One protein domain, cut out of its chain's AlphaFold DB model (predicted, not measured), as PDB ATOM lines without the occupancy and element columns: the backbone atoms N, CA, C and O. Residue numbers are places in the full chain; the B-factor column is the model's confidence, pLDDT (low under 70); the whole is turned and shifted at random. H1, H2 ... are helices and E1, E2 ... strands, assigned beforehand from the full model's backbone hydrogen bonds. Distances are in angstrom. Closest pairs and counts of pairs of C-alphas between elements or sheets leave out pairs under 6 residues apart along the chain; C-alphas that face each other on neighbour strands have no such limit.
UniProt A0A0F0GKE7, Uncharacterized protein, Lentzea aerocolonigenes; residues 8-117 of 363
ATOM      1  N   VAL A   8     139.032 114.134  96.076       82.38
ATOM      2  CA  VAL A   8     139.322 113.406  94.838       82.38
ATOM      3  C   VAL A   8     140.296 114.211  93.997       82.38
ATOM      4  O   VAL A   8     140.182 115.430  93.868       82.38
ATOM      5  N   THR A   9     141.259 113.509  93.414       85.75
ATOM      6  CA  THR A   9     142.278 114.090  92.546       85.75
ATOM      7  C   THR A   9     141.663 114.575  91.234       85.75
ATOM      8  O   THR A   9     140.983 113.818  90.533       85.75
ATOM      9  N   CYS A  10     141.906 115.835  90.877       89.62
ATOM     10  CA  CYS A  10     141.497 116.379  89.589       89.62
ATOM     11  C   CYS A  10     142.313 115.746  88.454       89.62
ATOM     12  O   CYS A  10     143.537 115.738  88.493       89.62
ATOM     13  N   LEU A  11     141.644 115.301  87.387       89.38
ATOM     14  CA  LEU A  11     142.317 114.681  86.239       89.38
ATOM     15  C   LEU A  11     143.272 115.625  85.477       89.38
ATOM     16  O   LEU A  11     144.151 115.152  84.769       89.38
ATOM     17  N   VAL A  12     143.075 116.943  85.579       90.81
ATOM     18  CA  VAL A  12     143.818 117.936  84.786       90.81
ATOM     19  C   VAL A  12     145.011 118.493  85.558       90.81
ATOM     20  O   VAL A  12     146.126 118.428  85.055       90.81
ATOM     21  N   CYS A  13     144.798 119.016  86.770       91.38
ATOM     22  CA  CYS A  13     145.881 119.595  87.575       91.38
ATOM     23  C   CYS A  13     146.546 118.601  88.536       91.38
ATOM     24  O   CYS A  13     147.558 118.942  89.130       91.38
ATOM     25  N   ALA A  14     145.997 117.391  88.693       90.44
ATOM     26  CA  ALA A  14     146.449 116.386  89.659       90.44
ATOM     27  C   ALA A  14     146.382 116.812  91.143       90.44
ATOM     28  O   ALA A  14     146.848 116.069  92.005       90.44
ATOM     29  N   ASP A  15     145.746 117.943  91.458       89.94
ATOM     30  CA  ASP A  15     145.536 118.379  92.840       89.94
ATOM     31  C   ASP A  15     144.395 117.610  93.513       89.94
ATOM     32  O   ASP A  15     143.414 117.213  92.875       89.94
ATOM     33  N   GLU A  16     144.500 117.450  94.830       86.88
ATOM     34  CA  GLU A  16     143.423 116.970  95.690       86.88
ATOM     35  C   GLU A  16     142.388 118.074  95.916       86.88
ATOM     36  O   GLU A  16     142.690 119.136  96.461       86.88
ATOM     37  N   VAL A  17     141.145 117.827  95.496       85.44
ATOM     38  CA  VAL A  17     140.082 118.833  95.540       85.44
ATOM     39  C   VAL A  17     138.877 118.290  96.300       85.44
ATOM     40  O   VAL A  17     138.477 117.137  96.122       85.44
ATOM     41  N   ALA A  18     138.284 119.133  97.147       81.00
ATOM     42  CA  ALA A  18     137.036 118.813  97.828       81.00
ATOM     43  C   ALA A  18     135.914 118.538  96.814       81.00
ATOM     44  O   ALA A  18     135.770 119.260  95.823       81.00
ATOM     45  N   GLY A  19     135.077 117.538  97.096       74.00
ATOM     46  CA  GLY A  19     133.999 117.084  96.217       74.00
ATOM     47  C   GLY A  19     133.069 118.193  95.716       74.00
ATOM     48  O   GLY A  19     132.604 118.133  94.581       74.00
ATOM     49  N   ALA A  20     132.855 119.241  96.519       75.44
ATOM     50  CA  ALA A  20     132.033 120.402  96.161       75.44
ATOM     51  C   ALA A  20     132.591 121.260  95.004       75.44
ATOM     52  O   ALA A  20     131.834 121.984  94.365       75.44
ATOM     53  N   LEU A  21     133.895 121.189  94.726       78.44
ATOM     54  CA  LEU A  21     134.558 121.932  93.645       78.44
ATOM     55  C   LEU A  21     134.841 121.052  92.418       78.44
ATOM     56  O   LEU A  21     135.510 121.491  91.481       78.44
ATOM     57  N   LEU A  22     134.349 119.811  92.414       79.75
ATOM     58  CA  LEU A  22     134.483 118.888  91.294       79.75
ATOM     59  C   LEU A  22     133.250 118.936  90.402       79.75
ATOM     60  O   LEU A  22     132.119 118.734  90.835       79.75
ATOM     61  N   ALA A  23     133.499 119.117  89.114       79.62
ATOM     62  CA  ALA A  23     132.505 119.034  88.070       79.62
ATOM     63  C   ALA A  23     132.578 117.649  87.407       79.62
ATOM     64  O   ALA A  23     133.642 117.182  86.985       79.62
ATOM     65  N   ARG A  24     131.423 116.982  87.301       79.69
ATOM     66  CA  ARG A  24     131.243 115.776  86.485       79.69
ATOM     67  C   ARG A  24     130.286 116.088  85.350       79.69
ATOM     68  O   ARG A  24     129.130 116.422  85.591       79.69
ATOM     69  N   HIS A  25     130.793 115.980  84.129       76.94
ATOM     70  CA  HIS A  25     130.008 116.243  82.929       76.94
ATOM     71  C   HIS A  25     128.993 115.129  82.641       76.94
ATOM     72  O   HIS A  25     127.827 115.414  82.394       76.94
ATOM     73  N   ASP A  26     129.416 113.864  82.735       78.56
ATOM     74  CA  ASP A  26     128.540 112.696  82.590       78.56
ATOM     75  C   ASP A  26     128.767 111.753  83.787       78.56
ATOM     76  O   ASP A  26     129.917 111.426  84.089       78.56
ATOM     77  N   PRO A  27     127.722 111.280  84.489       71.25
ATOM     78  CA  PRO A  27     127.865 110.289  85.558       71.25
ATOM     79  C   PRO A  27     128.483 108.951  85.104       71.25
ATOM     80  O   PRO A  27     129.016 108.222  85.940       71.25
ATOM     81  N   ARG A  28     128.452 108.635  83.802       76.69
ATOM     82  CA  ARG A  28     129.132 107.483  83.178       76.69
ATOM     83  C   ARG A  28     130.599 107.766  82.848       76.69
ATOM     84  O   ARG A  28     131.375 106.833  82.663       76.69
ATOM     85  N   CYS A  29     130.992 109.037  82.792       80.44
ATOM     86  CA  CYS A  29     132.383 109.450  82.678       80.44
ATOM     87  C   CYS A  29     133.056 109.324  84.054       80.44
ATOM     88  O   CYS A  29     132.669 109.970  85.027       80.44
ATOM     89  N   GLY A  30     134.097 108.492  84.139       75.12
ATOM     90  CA  GLY A  30     134.869 108.301  85.372       75.12
ATOM     91  C   GLY A  30     135.724 109.509  85.781       75.12
ATOM     92  O   GLY A  30     136.184 109.563  86.918       75.12
ATOM     93  N   GLY A  31     135.927 110.476  84.880       79.25
ATOM     94  CA  GLY A  31     136.749 111.660  85.123       79.25
ATOM     95  C   GLY A  31     136.068 112.689  86.022       79.25
ATOM     96  O   GLY A  31     134.946 113.113  85.744       79.25
ATOM     97  N   ALA A  32     136.774 113.118  87.069       84.06
ATOM     98  CA  ALA A  32     136.421 114.276  87.883       84.06
ATOM     99  C   ALA A  32     137.403 115.418  87.584       84.06
ATOM    100  O   ALA A  32     138.622 115.237  87.629       84.06
ATOM    101  N   VAL A  33     136.871 116.593  87.250       88.69
ATOM    102  CA  VAL A  33     137.669 117.778  86.910       88.69
ATOM    103  C   VAL A  33     137.234 118.908  87.830       88.69
ATOM    104  O   VAL A  33     136.038 119.129  87.988       88.69
ATOM    105  N   CYS A  34     138.169 119.610  88.469       90.88
ATOM    106  CA  CYS A  34     137.797 120.751  89.295       90.88
ATOM    107  C   CYS A  34     137.253 121.892  88.426       90.88
ATOM    108  O   CYS A  34     137.635 122.042  87.262       90.88
ATOM    109  N   THR A  35     136.360 122.704  88.980       90.00
ATOM    110  CA  THR A  35     135.717 123.810  88.253       90.00
ATOM    111  C   THR A  35     136.725 124.810  87.676       90.00
ATOM    112  O   THR A  35     136.520 125.307  86.570       90.00
ATOM    113  N   GLY A  36     137.858 125.033  88.353       89.81
ATOM    114  CA  GLY A  36     138.965 125.852  87.841       89.81
ATOM    115  C   GLY A  36     139.599 125.288  86.563       89.81
ATOM    116  O   GLY A  36     139.819 126.024  85.604       89.81
ATOM    117  N   CYS A  37     139.817 123.973  86.500       92.06
ATOM    118  CA  CYS A  37     140.329 123.311  85.300       92.06
ATOM    119  C   CYS A  37     139.298 123.285  84.164       92.06
ATOM    120  O   CYS A  37     139.675 123.440  83.005       92.06
ATOM    121  N   VAL A  38     138.001 123.154  84.470       91.50
ATOM    122  CA  VAL A  38     136.939 123.306  83.458       91.50
ATOM    123  C   VAL A  38     136.964 124.716  82.861       91.50
ATOM    124  O   VAL A  38     136.942 124.860  81.640       91.50
ATOM    125  N   ALA A  39     137.092 125.748  83.700       90.62
ATOM    126  CA  ALA A  39     137.220 127.127  83.240       90.62
ATOM    127  C   ALA A  39     138.467 127.340  82.362       90.62
ATOM    128  O   ALA A  39     138.390 128.006  81.330       90.62
ATOM    129  N   GLY A  40     139.601 126.738  82.737       91.25
ATOM    130  CA  GLY A  40     140.828 126.752  81.937       91.25
ATOM    131  C   GLY A  40     140.650 126.113  80.557       91.25
ATOM    132  O   GLY A  40     141.045 126.709  79.560       91.25
ATOM    133  N   ILE A  41     139.994 124.950  80.478       91.75
ATOM    134  CA  ILE A  41     139.703 124.274  79.202       91.75
ATOM    135  C   ILE A  41     138.858 125.164  78.286       91.75
ATOM    136  O   ILE A  41     139.163 125.276  77.099       91.75
ATOM    137  N   VAL A  42     137.820 125.817  78.821       92.19
ATOM    138  CA  VAL A  42     136.981 126.718  78.017       92.19
ATOM    139  C   VAL A  42     137.792 127.906  77.501       92.19
ATOM    140  O   VAL A  42     137.733 128.181  76.307       92.19
ATOM    141  N   ARG A  43     138.606 128.556  78.346       91.06
ATOM    142  CA  ARG A  43     139.474 129.667  77.912       91.06
ATOM    143  C   ARG A  43     140.437 129.251  76.805       91.06
ATOM    144  O   ARG A  43     140.469 129.896  75.765       91.06
ATOM    145  N   MET A  44     141.151 128.141  76.990       89.25
ATOM    146  CA  MET A  44     142.094 127.644  75.981       89.25
ATOM    147  C   MET A  44     141.403 127.307  74.655       89.25
ATOM    148  O   MET A  44     141.998 127.472  73.602       89.25
ATOM    149  N   SER A  45     140.138 126.876  74.679       90.69
ATOM    150  CA  SER A  45     139.386 126.583  73.450       90.69
ATOM    151  C   SER A  45     138.999 127.820  72.624       90.69
ATOM    152  O   SER A  45     138.487 127.664  71.514       90.69
ATOM    153  N   CYS A  46     139.205 129.022  73.171       88.81
ATOM    154  CA  CYS A  46     138.918 130.302  72.523       88.81
ATOM    155  C   CYS A  46     140.172 130.981  71.950       88.81
ATOM    156  O   CYS A  46     140.045 132.013  71.297       88.81
ATOM    157  N   GLU A  47     141.364 130.431  72.186       89.12
ATOM    158  CA  GLU A  47     142.634 130.998  71.728       89.12
ATOM    159  C   GLU A  47     143.283 130.080  70.683       89.12
ATOM    160  O   GLU A  47     143.348 128.865  70.896       89.12
ATOM    161  N   PRO A  48     143.766 130.610  69.544       89.00
ATOM    162  CA  PRO A  48     144.461 129.792  68.560       89.00
ATOM    163  C   PRO A  48     145.761 129.208  69.123       89.00
ATOM    164  O   PRO A  48     146.540 129.887  69.794       89.00
ATOM    165  N   THR A  49     146.009 127.939  68.809       87.69
ATOM    166  CA  THR A  49     147.254 127.240  69.140       87.69
ATOM    167  C   THR A  49     148.135 127.114  67.911       87.69
ATOM    168  O   THR A  49     147.630 126.789  66.835       87.69
ATOM    169  N   VAL A  50     149.442 127.322  68.088       85.25
ATOM    170  CA  VAL A  50     150.438 127.206  67.016       85.25
ATOM    171  C   VAL A  50     150.396 125.812  66.389       85.25
ATOM    172  O   VAL A  50     150.337 124.805  67.095       85.25
ATOM    173  N   VAL A  51     150.468 125.760  65.061       84.12
ATOM    174  CA  VAL A  51     150.599 124.553  64.244       84.12
ATOM    175  C   VAL A  51     152.066 124.453  63.809       84.12
ATOM    176  O   VAL A  51     152.456 125.088  62.824       84.12
ATOM    177  N   PRO A  52     152.914 123.666  64.506       74.12
ATOM    178  CA  PRO A  52     154.363 123.704  64.293       74.12
ATOM    179  C   PRO A  52     154.776 123.272  62.886       74.12
ATOM    180  O   PRO A  52     155.743 123.777  62.344       74.12
ATOM    181  N   ALA A  53     154.017 122.357  62.276       68.19
ATOM    182  CA  ALA A  53     154.295 121.860  60.930       68.19
ATOM    183  C   ALA A  53     154.031 122.889  59.816       68.19
ATOM    184  O   ALA A  53     154.457 122.666  58.689       68.19
ATOM    185  N   ALA A  54     153.297 123.963  60.113       58.91
ATOM    186  CA  ALA A  54     152.982 125.030  59.165       58.91
ATOM    187  C   ALA A  54     153.731 126.336  59.475       58.91
ATOM    188  O   ALA A  54     153.722 127.237  58.648       58.91
ATOM    189  N   SER A  55     154.349 126.444  60.655       60.94
ATOM    190  CA  SER A  55     155.015 127.659  61.138       60.94
ATOM    191  C   SER A  55     156.507 127.623  60.795       60.94
ATOM    192  O   SER A  55     157.138 126.578  60.945       60.94
ATOM    193  N   GLU A  56     157.076 128.745  60.354       61.81
ATOM    194  CA  GLU A  56     158.486 128.844  59.958       61.81
ATOM    195  C   GLU A  56     159.056 130.229  60.294       61.81
ATOM    196  O   GLU A  56     158.404 131.255  60.091       61.81
ATOM    197  N   GLY A  57     160.291 130.252  60.809       74.56
ATOM    198  CA  GLY A  57     160.983 131.485  61.183       74.56
ATOM    199  C   GLY A  57     160.219 132.288  62.237       74.56
ATOM    200  O   GLY A  57     159.838 131.749  63.276       74.56
ATOM    201  N   ASP A  58     159.990 133.567  61.946       74.31
ATOM    202  CA  ASP A  58     159.317 134.505  62.848       74.31
ATOM    203  C   ASP A  58     157.781 134.484  62.717       74.31
ATOM    204  O   ASP A  58     157.108 135.287  63.364       74.31
ATOM    205  N   PHE A  59     157.205 133.574  61.923       54.81
ATOM    206  CA  PHE A  59     155.766 133.498  61.651       54.81
ATOM    207  C   PHE A  59     155.130 132.225  62.214       54.81
ATOM    208  O   PHE A  59     155.658 131.120  62.071       54.81
ATOM    209  N   GLU A  60     153.936 132.368  62.791       77.94
ATOM    210  CA  GLU A  60     153.189 131.267  63.394       77.94
ATOM    211  C   GLU A  60     151.777 131.155  62.814       77.94
ATOM    212  O   GLU A  60     150.997 132.111  62.799       77.94
ATOM    213  N   TRP A  61     151.430 129.942  62.390       79.50
ATOM    214  CA  TRP A  61     150.071 129.584  61.996       79.50
ATOM    215  C   TRP A  61     149.329 128.993  63.175       79.50
ATOM    216  O   TRP A  61     149.883 128.201  63.933       79.50
ATOM    217  N   GLY A  62     148.066 129.364  63.321       85.56
ATOM    218  CA  GLY A  62     147.226 128.989  64.440       85.56
ATOM    219  C   GLY A  62     145.946 128.327  63.981       85.56
ATOM    220  O   GLY A  62     145.335 128.724  62.990       85.56
ATOM    221  N   GLN A  63     145.500 127.349  64.756       85.19
ATOM    222  CA  GLN A  63     144.153 126.817  64.642       85.19
ATOM    223  C   GLN A  63     143.498 126.849  66.014       85.19
ATOM    224  O   GLN A  63     144.151 126.610  67.034       85.19
ATOM    225  N   LEU A  64     142.204 127.158  66.045       87.69
ATOM    226  CA  LEU A  64     141.441 127.028  67.276       87.69
ATOM    227  C   LEU A  64     141.365 125.553  67.683       87.69
ATOM    228  O   LEU A  64     141.097 124.694  66.834       87.69
ATOM    229  N   PRO A  65     141.543 125.239  68.974       84.50
ATOM    230  CA  PRO A  65     141.295 123.902  69.472       84.50
ATOM    231  C   PRO A  65     139.855 123.455  69.205       84.50
ATOM    232  O   PRO A  65     138.931 124.254  69.001       84.50
ATOM    233  N   ALA A  66     139.645 122.141  69.282       83.25
ATOM    234  CA  ALA A  66     138.304 121.578  69.290       83.25
ATOM    235  C   ALA A  66     137.435 122.225  70.386       83.25
ATOM    236  O   ALA A  66     137.937 122.755  71.381       83.25
ATOM    237  N   ALA A  67     136.114 122.165  70.202       86.75
ATOM    238  CA  ALA A  67     135.168 122.669  71.192       86.75
ATOM    239  C   ALA A  67     135.456 122.090  72.595       86.75
ATOM    240  O   ALA A  67     135.892 120.935  72.688       86.75
ATOM    241  N   PRO A  68     135.214 122.864  73.676       89.75
ATOM    242  CA  PRO A  68     135.502 122.430  75.036       89.75
ATOM    243  C   PRO A  68     134.907 121.046  75.312       89.75
ATOM    244  O   PRO A  68     133.700 120.838  75.175       89.75
ATOM    245  N   ALA A  69     135.755 120.098  75.699       90.25
ATOM    246  CA  ALA A  69     135.367 118.706  75.874       90.25
ATOM    247  C   ALA A  69     135.965 118.109  77.147       90.25
ATOM    248  O   ALA A  69     136.999 118.549  77.656       90.25
ATOM    249  N   CYS A  70     135.317 117.060  77.647       89.12
ATOM    250  CA  CYS A  70     135.786 116.331  78.812       89.12
ATOM    251  C   CYS A  70     137.139 115.659  78.520       89.12
ATOM    252  O   CYS A  70     137.210 114.829  77.614       89.12
ATOM    253  N   PRO A  71     138.198 115.904  79.313       87.50
ATOM    254  CA  PRO A  71     139.506 115.289  79.079       87.50
ATOM    255  C   PRO A  71     139.493 113.760  79.249       87.50
ATOM    256  O   PRO A  71     140.333 113.076  78.674       87.50
ATOM    257  N   ALA A  72     138.529 113.207  79.997       88.19
ATOM    258  CA  ALA A  72     138.409 111.763  80.206       88.19
ATOM    259  C   ALA A  72     137.690 111.044  79.056       88.19
ATOM    260  O   ALA A  72     138.208 110.075  78.509       88.19
ATOM    261  N   CYS A  73     136.476 111.485  78.708       87.31
ATOM    262  CA  CYS A  73     135.631 110.796  77.725       87.31
ATOM    263  C   CYS A  73     135.585 111.476  76.350       87.31
ATOM    264  O   CYS A  73     134.949 110.946  75.444       87.31
ATOM    265  N   ARG A  74     136.230 112.641  76.192       87.69
ATOM    266  CA  ARG A  74     136.242 113.482  74.979       87.69
ATOM    267  C   ARG A  74     134.863 113.949  74.501       87.69
ATOM    268  O   ARG A  74     134.759 114.520  73.422       87.69
ATOM    269  N   ALA A  75     133.815 113.739  75.299       88.81
ATOM    270  CA  ALA A  75     132.487 114.252  75.004       88.81
ATOM    271  C   ALA A  75     132.490 115.791  75.094       88.81
ATOM    272  O   ALA A  75     133.045 116.321  76.066       88.81
ATOM    273  N   PRO A  76     131.892 116.504  74.122       89.44
ATOM    274  CA  PRO A  76     131.747 117.953  74.180       89.44
ATOM    275  C   PRO A  76     130.945 118.365  75.409       89.44
ATOM    276  O   PRO A  76     129.917 117.759  75.718       89.44
ATOM    277  N   PHE A  77     131.381 119.416  76.093       90.19
ATOM    278  CA  PHE A  77     130.590 119.986  77.171       90.19
ATOM    279  C   PHE A  77     129.334 120.653  76.605       90.19
ATOM    280  O   PHE A  77     129.396 121.399  75.630       90.19
ATOM    281  N   ALA A  78     128.188 120.407  77.238       89.25
ATOM    282  CA  ALA A  78     126.960 121.128  76.928       89.25
ATOM    283  C   ALA A  78     127.037 122.554  77.493       89.25
ATOM    284  O   ALA A  78     127.523 122.754  78.613       89.25
ATOM    285  N   ARG A  79     126.529 123.538  76.743       89.31
ATOM    286  CA  ARG A  79     126.527 124.950  77.156       89.31
ATOM    287  C   ARG A  79     125.780 125.139  78.477       89.31
ATOM    288  O   ARG A  79     126.275 125.819  79.368       89.31
ATOM    289  N   GLU A  80     124.627 124.495  78.625       89.62
ATOM    290  CA  GLU A  80     123.770 124.588  79.812       89.62
ATOM    291  C   GLU A  80     124.471 124.023  81.049       89.62
ATOM    292  O   GLU A  80     124.363 124.571  82.146       89.62
ATOM    293  N   TRP A  81     125.236 122.941  80.869       90.12
ATOM    294  CA  TRP A  81     126.020 122.351  81.947       90.12
ATOM    295  C   TRP A  81     127.131 123.299  82.403       90.12
ATOM    296  O   TRP A  81     127.261 123.535  83.601       90.12
ATOM    297  N   LEU A  82     127.879 123.900  81.471       90.38
ATOM    298  CA  LEU A  82     128.919 124.877  81.809       90.38
ATOM    299  C   LEU A  82     128.345 126.117  82.508       90.38
ATOM    300  O   LEU A  82     128.915 126.561  83.503       90.38
ATOM    301  N   ALA A  83     127.199 126.624  82.046       89.06
ATOM    302  CA  ALA A  83     126.505 127.745  82.680       89.06
ATOM    303  C   ALA A  83     126.081 127.420  84.125       89.06
ATOM    304  O   ALA A  83     126.222 128.251  85.019       89.06
ATOM    305  N   SER A  84     125.643 126.181  84.389       88.75
ATOM    306  CA  SER A  84     125.238 125.748  85.737       88.75
ATOM    307  C   SER A  84     126.377 125.732  86.765       88.75
ATOM    308  O   SER A  84     126.112 125.763  87.966       88.75
ATOM    309  N   LEU A  85     127.638 125.703  86.315       85.88
ATOM    310  CA  LEU A  85     128.801 125.736  87.203       85.88
ATOM    311  C   LEU A  85     129.076 127.141  87.760       85.88
ATOM    312  O   LEU A  85     129.803 127.246  88.742       85.88
ATOM    313  N   ALA A  86     128.531 128.201  87.144       83.56
ATOM    314  CA  ALA A  86     128.705 129.602  87.552       83.56
ATOM    315  C   ALA A  86     130.174 130.028  87.791       83.56
ATOM    316  O   ALA A  86     130.460 130.896  88.613       83.56
ATOM    317  N   VAL A  87     131.122 129.401  87.083       83.12
ATOM    318  CA  VAL A  87     132.572 129.659  87.208       83.12
ATOM    319  C   VAL A  87     133.166 130.415  86.020       83.12
ATOM    320  O   VAL A  87     134.352 130.745  86.027       83.12
ATOM    321  N   LEU A  88     132.357 130.676  84.994       83.25
ATOM    322  CA  LEU A  88     132.758 131.353  83.769       83.25
ATOM    323  C   LEU A  88     131.890 132.594  83.540       83.25
ATOM    324  O   LEU A  88     130.691 132.529  83.802       83.25
ATOM    325  N   PRO A  89     132.475 133.692  83.038       84.50
ATOM    326  CA  PRO A  89     131.716 134.812  82.497       84.50
ATOM    327  C   PRO A  89     130.797 134.377  81.337       84.50
ATOM    328  O   PRO A  89     131.184 133.525  80.530       84.50
ATOM    329  N   ASP A  90     129.594 134.955  81.253       81.56
ATOM    330  CA  ASP A  90     128.588 134.603  80.236       81.56
ATOM    331  C   ASP A  90     129.069 134.899  78.804       81.56
ATOM    332  O   ASP A  90     128.839 134.105  77.890       81.56
ATOM    333  N   ASP A  91     129.805 135.996  78.620       84.75
ATOM    334  CA  ASP A  91     130.419 136.399  77.351       84.75
ATOM    335  C   ASP A  91     131.438 135.366  76.850       84.75
ATOM    336  O   ASP A  91     131.463 135.035  75.664       84.75
ATOM    337  N   LEU A  92     132.235 134.775  77.744       86.06
ATOM    338  CA  LEU A  92     133.189 133.731  77.365       86.06
ATOM    339  C   LEU A  92     132.481 132.460  76.878       86.06
ATOM    340  O   LEU A  92     132.952 131.819  75.936       86.06
ATOM    341  N   LEU A  93     131.359 132.083  77.498       87.44
ATOM    342  CA  LEU A  93     130.557 130.946  77.040       87.44
ATOM    343  C   LEU A  93     129.924 131.224  75.676       87.44
ATOM    344  O   LEU A  93     129.865 130.326  74.837       87.44
ATOM    345  N   GLU A  94     129.482 132.453  75.420       85.88
ATOM    346  CA  GLU A  94     128.999 132.840  74.095       85.88
ATOM    347  C   GLU A  94     130.096 132.739  73.041       85.88
ATOM    348  O   GLU A  94     129.896 132.069  72.028       85.88
ATOM    349  N   ILE A  95     131.274 133.304  73.314       84.62
ATOM    350  CA  ILE A  95     132.430 133.234  72.415       84.62
ATOM    351  C   ILE A  95     132.809 131.774  72.142       84.62
ATOM    352  O   ILE A  95     132.911 131.371  70.983       84.62
ATOM    353  N   ALA A  96     132.949 130.951  73.186       86.62
ATOM    354  CA  ALA A  96     133.373 129.561  73.051       86.62
ATOM    355  C   ALA A  96     132.440 128.744  72.144       86.62
ATOM    356  O   ALA A  96     132.910 127.892  71.395       86.62
ATOM    357  N   PHE A  97     131.129 128.978  72.170       85.50
ATOM    358  CA  PHE A  97     130.190 128.203  71.352       85.50
ATOM    359  C   PHE A  97     129.843 128.855  70.008       85.50
ATOM    360  O   PHE A  97     129.414 128.140  69.107       85.50
ATOM    361  N   ALA A  98     130.044 130.165  69.849       83.38
ATOM    362  CA  ALA A  98     129.775 130.877  68.600       83.38
ATOM    363  C   ALA A  98     130.974 130.912  67.637       83.38
ATOM    364  O   ALA A  98     130.787 131.169  66.450       83.38
ATOM    365  N   ILE A  99     132.197 130.679  68.127       82.31
ATOM    366  CA  ILE A  99     133.407 130.774  67.306       82.31
ATOM    367  C   ILE A  99     133.460 129.671  66.235       82.31
ATOM    368  O   ILE A  99     133.332 128.477  66.537       82.31
ATOM    369  N   ASP A 100     133.666 130.076  64.979       80.19
ATOM    370  CA  ASP A 100     133.901 129.158  63.865       80.19
ATOM    371  C   ASP A 100     135.313 128.574  63.969       80.19
ATOM    372  O   ASP A 100     136.318 129.283  63.915       80.19
ATOM    373  N   ARG A 101     135.375 127.256  64.157       80.44
ATOM    374  CA  ARG A 101     136.617 126.494  64.352       80.44
ATOM    375  C   ARG A 101     137.202 125.946  63.056       80.44
ATOM    376  O   ARG A 101     138.243 125.294  63.094       80.44
ATOM    377  N   SER A 102     136.526 126.163  61.930       76.31
ATOM    378  CA  SER A 102     137.082 125.882  60.606       76.31
ATOM    379  C   SER A 102     138.036 126.983  60.124       76.31
ATOM    380  O   SER A 102     138.803 126.765  59.189       76.31
ATOM    381  N   GLU A 103     138.020 128.134  60.795       72.12
ATOM    382  CA  GLU A 103     138.853 129.297  60.501       72.12
ATOM    383  C   GLU A 103     140.310 129.081  60.941       72.12
ATOM    384  O   GLU A 103     140.588 128.582  62.037       72.12
ATOM    385  N   ASN A 104     141.245 129.518  60.097       71.75
ATOM    386  CA  ASN A 104     142.675 129.517  60.396       71.75
ATOM    387  C   ASN A 104     143.130 130.904  60.860       71.75
ATOM    388  O   ASN A 104     142.496 131.922  60.579       71.75
ATOM    389  N   TRP A 105     144.229 130.939  61.605       80.25
ATOM    390  CA  TRP A 105     144.764 132.141  62.236       80.25
ATOM    391  C   TRP A 105     146.247 132.283  61.912       80.25
ATOM    392  O   TRP A 105     146.927 131.287  61.668       80.25
ATOM    393  N   TYR A 106     146.759 133.508  61.929       80.44
ATOM    394  CA  TYR A 106     148.189 133.771  61.763       80.44
ATOM    395  C   TYR A 106     148.661 134.878  62.710       80.44
ATOM    396  O   TYR A 106     147.851 135.689  63.179       80.44
ATOM    397  N   ARG A 107     149.964 134.901  63.001       75.31
ATOM    398  CA  ARG A 107     150.658 136.008  63.677       75.31
ATOM    399  C   ARG A 107     152.157 135.995  63.384       75.31
ATOM    400  O   ARG A 107     152.708 134.959  63.016       75.31
ATOM    401  N   HIS A 108     152.822 137.112  63.655       68.12
ATOM    402  CA  HIS A 108     154.261 137.120  63.912       68.12
ATOM    403  C   HIS A 108     154.549 136.709  65.360       68.12
ATOM    404  O   HIS A 108     153.715 136.883  66.256       68.12
ATOM    405  N   THR A 109     155.736 136.165  65.605       74.31
ATOM    406  CA  THR A 109     156.173 135.733  66.934       74.31
ATOM    407  C   THR A 109     156.132 136.912  67.904       74.31
ATOM    408  O   THR A 109     156.819 137.913  67.722       74.31
ATOM    409  N   GLY A 110     155.309 136.795  68.948       72.88
ATOM    410  CA  GLY A 110     155.098 137.858  69.938       72.88
ATOM    411  C   GLY A 110     153.940 138.818  69.637       72.88
ATOM    412  O   GLY A 110     153.615 139.635  70.497       72.88
ATOM    413  N   GLU A 111     153.271 138.698  68.485       79.44
ATOM    414  CA  GLU A 111     152.100 139.511  68.128       79.44
ATOM    415  C   GLU A 111     150.746 138.848  68.479       79.44
ATOM    416  O   GLU A 111     150.672 137.643  68.754       79.44
ATOM    417  N   PRO A 112     149.634 139.612  68.483       79.56
ATOM    418  CA  PRO A 112     148.286 139.058  68.607       79.56
ATOM    419  C   PRO A 112     147.873 138.207  67.395       79.56
ATOM    420  O   PRO A 112     148.243 138.495  66.259       79.56
ATOM    421  N   TRP A 113     147.028 137.200  67.632       79.25
ATOM    422  CA  TRP A 113     146.431 136.381  66.575       79.25
ATOM    423  C   TRP A 113     145.464 137.174  65.691       79.25
ATOM    424  O   TRP A 113     144.606 137.904  66.190       79.25
ATOM    425  N   ARG A 114     145.544 136.956  64.376       74.56
ATOM    426  CA  ARG A 114     144.642 137.536  63.372       74.56
ATOM    427  C   ARG A 114     143.892 136.420  62.642       74.56
ATOM    428  O   ARG A 114     144.495 135.416  62.259       74.56
ATOM    429  N   ARG A 115     142.571 136.567  62.478       71.31
ATOM    430  CA  ARG A 115     141.725 135.583  61.778       71.31
ATOM    431  C   ARG A 115     141.927 135.700  60.271       71.31
ATOM    432  O   ARG A 115     141.831 136.799  59.732       71.31
ATOM    433  N   VAL A 116     142.106 134.574  59.591       60.88
ATOM    434  CA  VAL A 116     142.122 134.494  58.126       60.88
ATOM    435  C   VAL A 116     140.684 134.287  57.650       60.88
ATOM    436  O   VAL A 116     140.247 133.153  57.510       60.88
ATOM    437  N   GLY A 117     139.915 135.371  57.492       52.66
ATOM    438  CA  GLY A 117     138.486 135.278  57.155       52.66
ATOM    439  C   GLY A 117     138.183 134.659  55.780       52.66
ATOM    440  O   GLY A 117     139.058 134.561  54.922       52.66
TER     441      GLY A 117
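This is residues 8 to 117 of the 363 residues of an uncharacterized protein of Lentzea aerocolonigenes (UniProt A0A0F0GKE7). Little regular structure here: an elongated, loop-rich body with three short helices amid it, a small antiparallel sheet, E2 - E3 - E4, at one end and strand E1 at the other. The 110 printed residues, mixed in class, have 41 in named elements, E1 H1 E2 H2 H3 E3 E4. It is only just compact, close to loose (radius of gyration of the C-alphas 15.8 A), spanning 46 by 26 by 22 A.

Start at E1, residues 16 to 18, which pairs with no named strand. H1, residues 35 to 44, touches H3, residues 90 to 98, at a steep tilt of 50 degrees, the same way; their closest C-alphas, Val 42 and Ala 96, are 6.8 A apart. H2, residues 79 to 84, forms a helical hairpin with H3, closest C-alphas Arg 79 and Leu 93, 7.2 A. Every O i to N i+4 pair in H1, H2 and H3 is within hydrogen-bond range. E3, residues 104 to 108, is antiparallel to E2, residues 59 to 63 (N 60 and O 107, 2.9 A), and to E4, residues 114 to 116 (N 114 and O 106, 2.9 A).

Find C-alpha 16 at (143.423, 116.970, 95.690), where E1 begins; H1 runs 14.4 A from its first to its last C-alpha, and E4 ends at C-alpha 116 at (142.122, 134.494, 58.126).

The printed part has no cut; E1 to H1, H1 to E2 and E2 to H2 are long links. Look for pLDDT under 70 at residues 53 to 56, 59, 108 and 116 to 117.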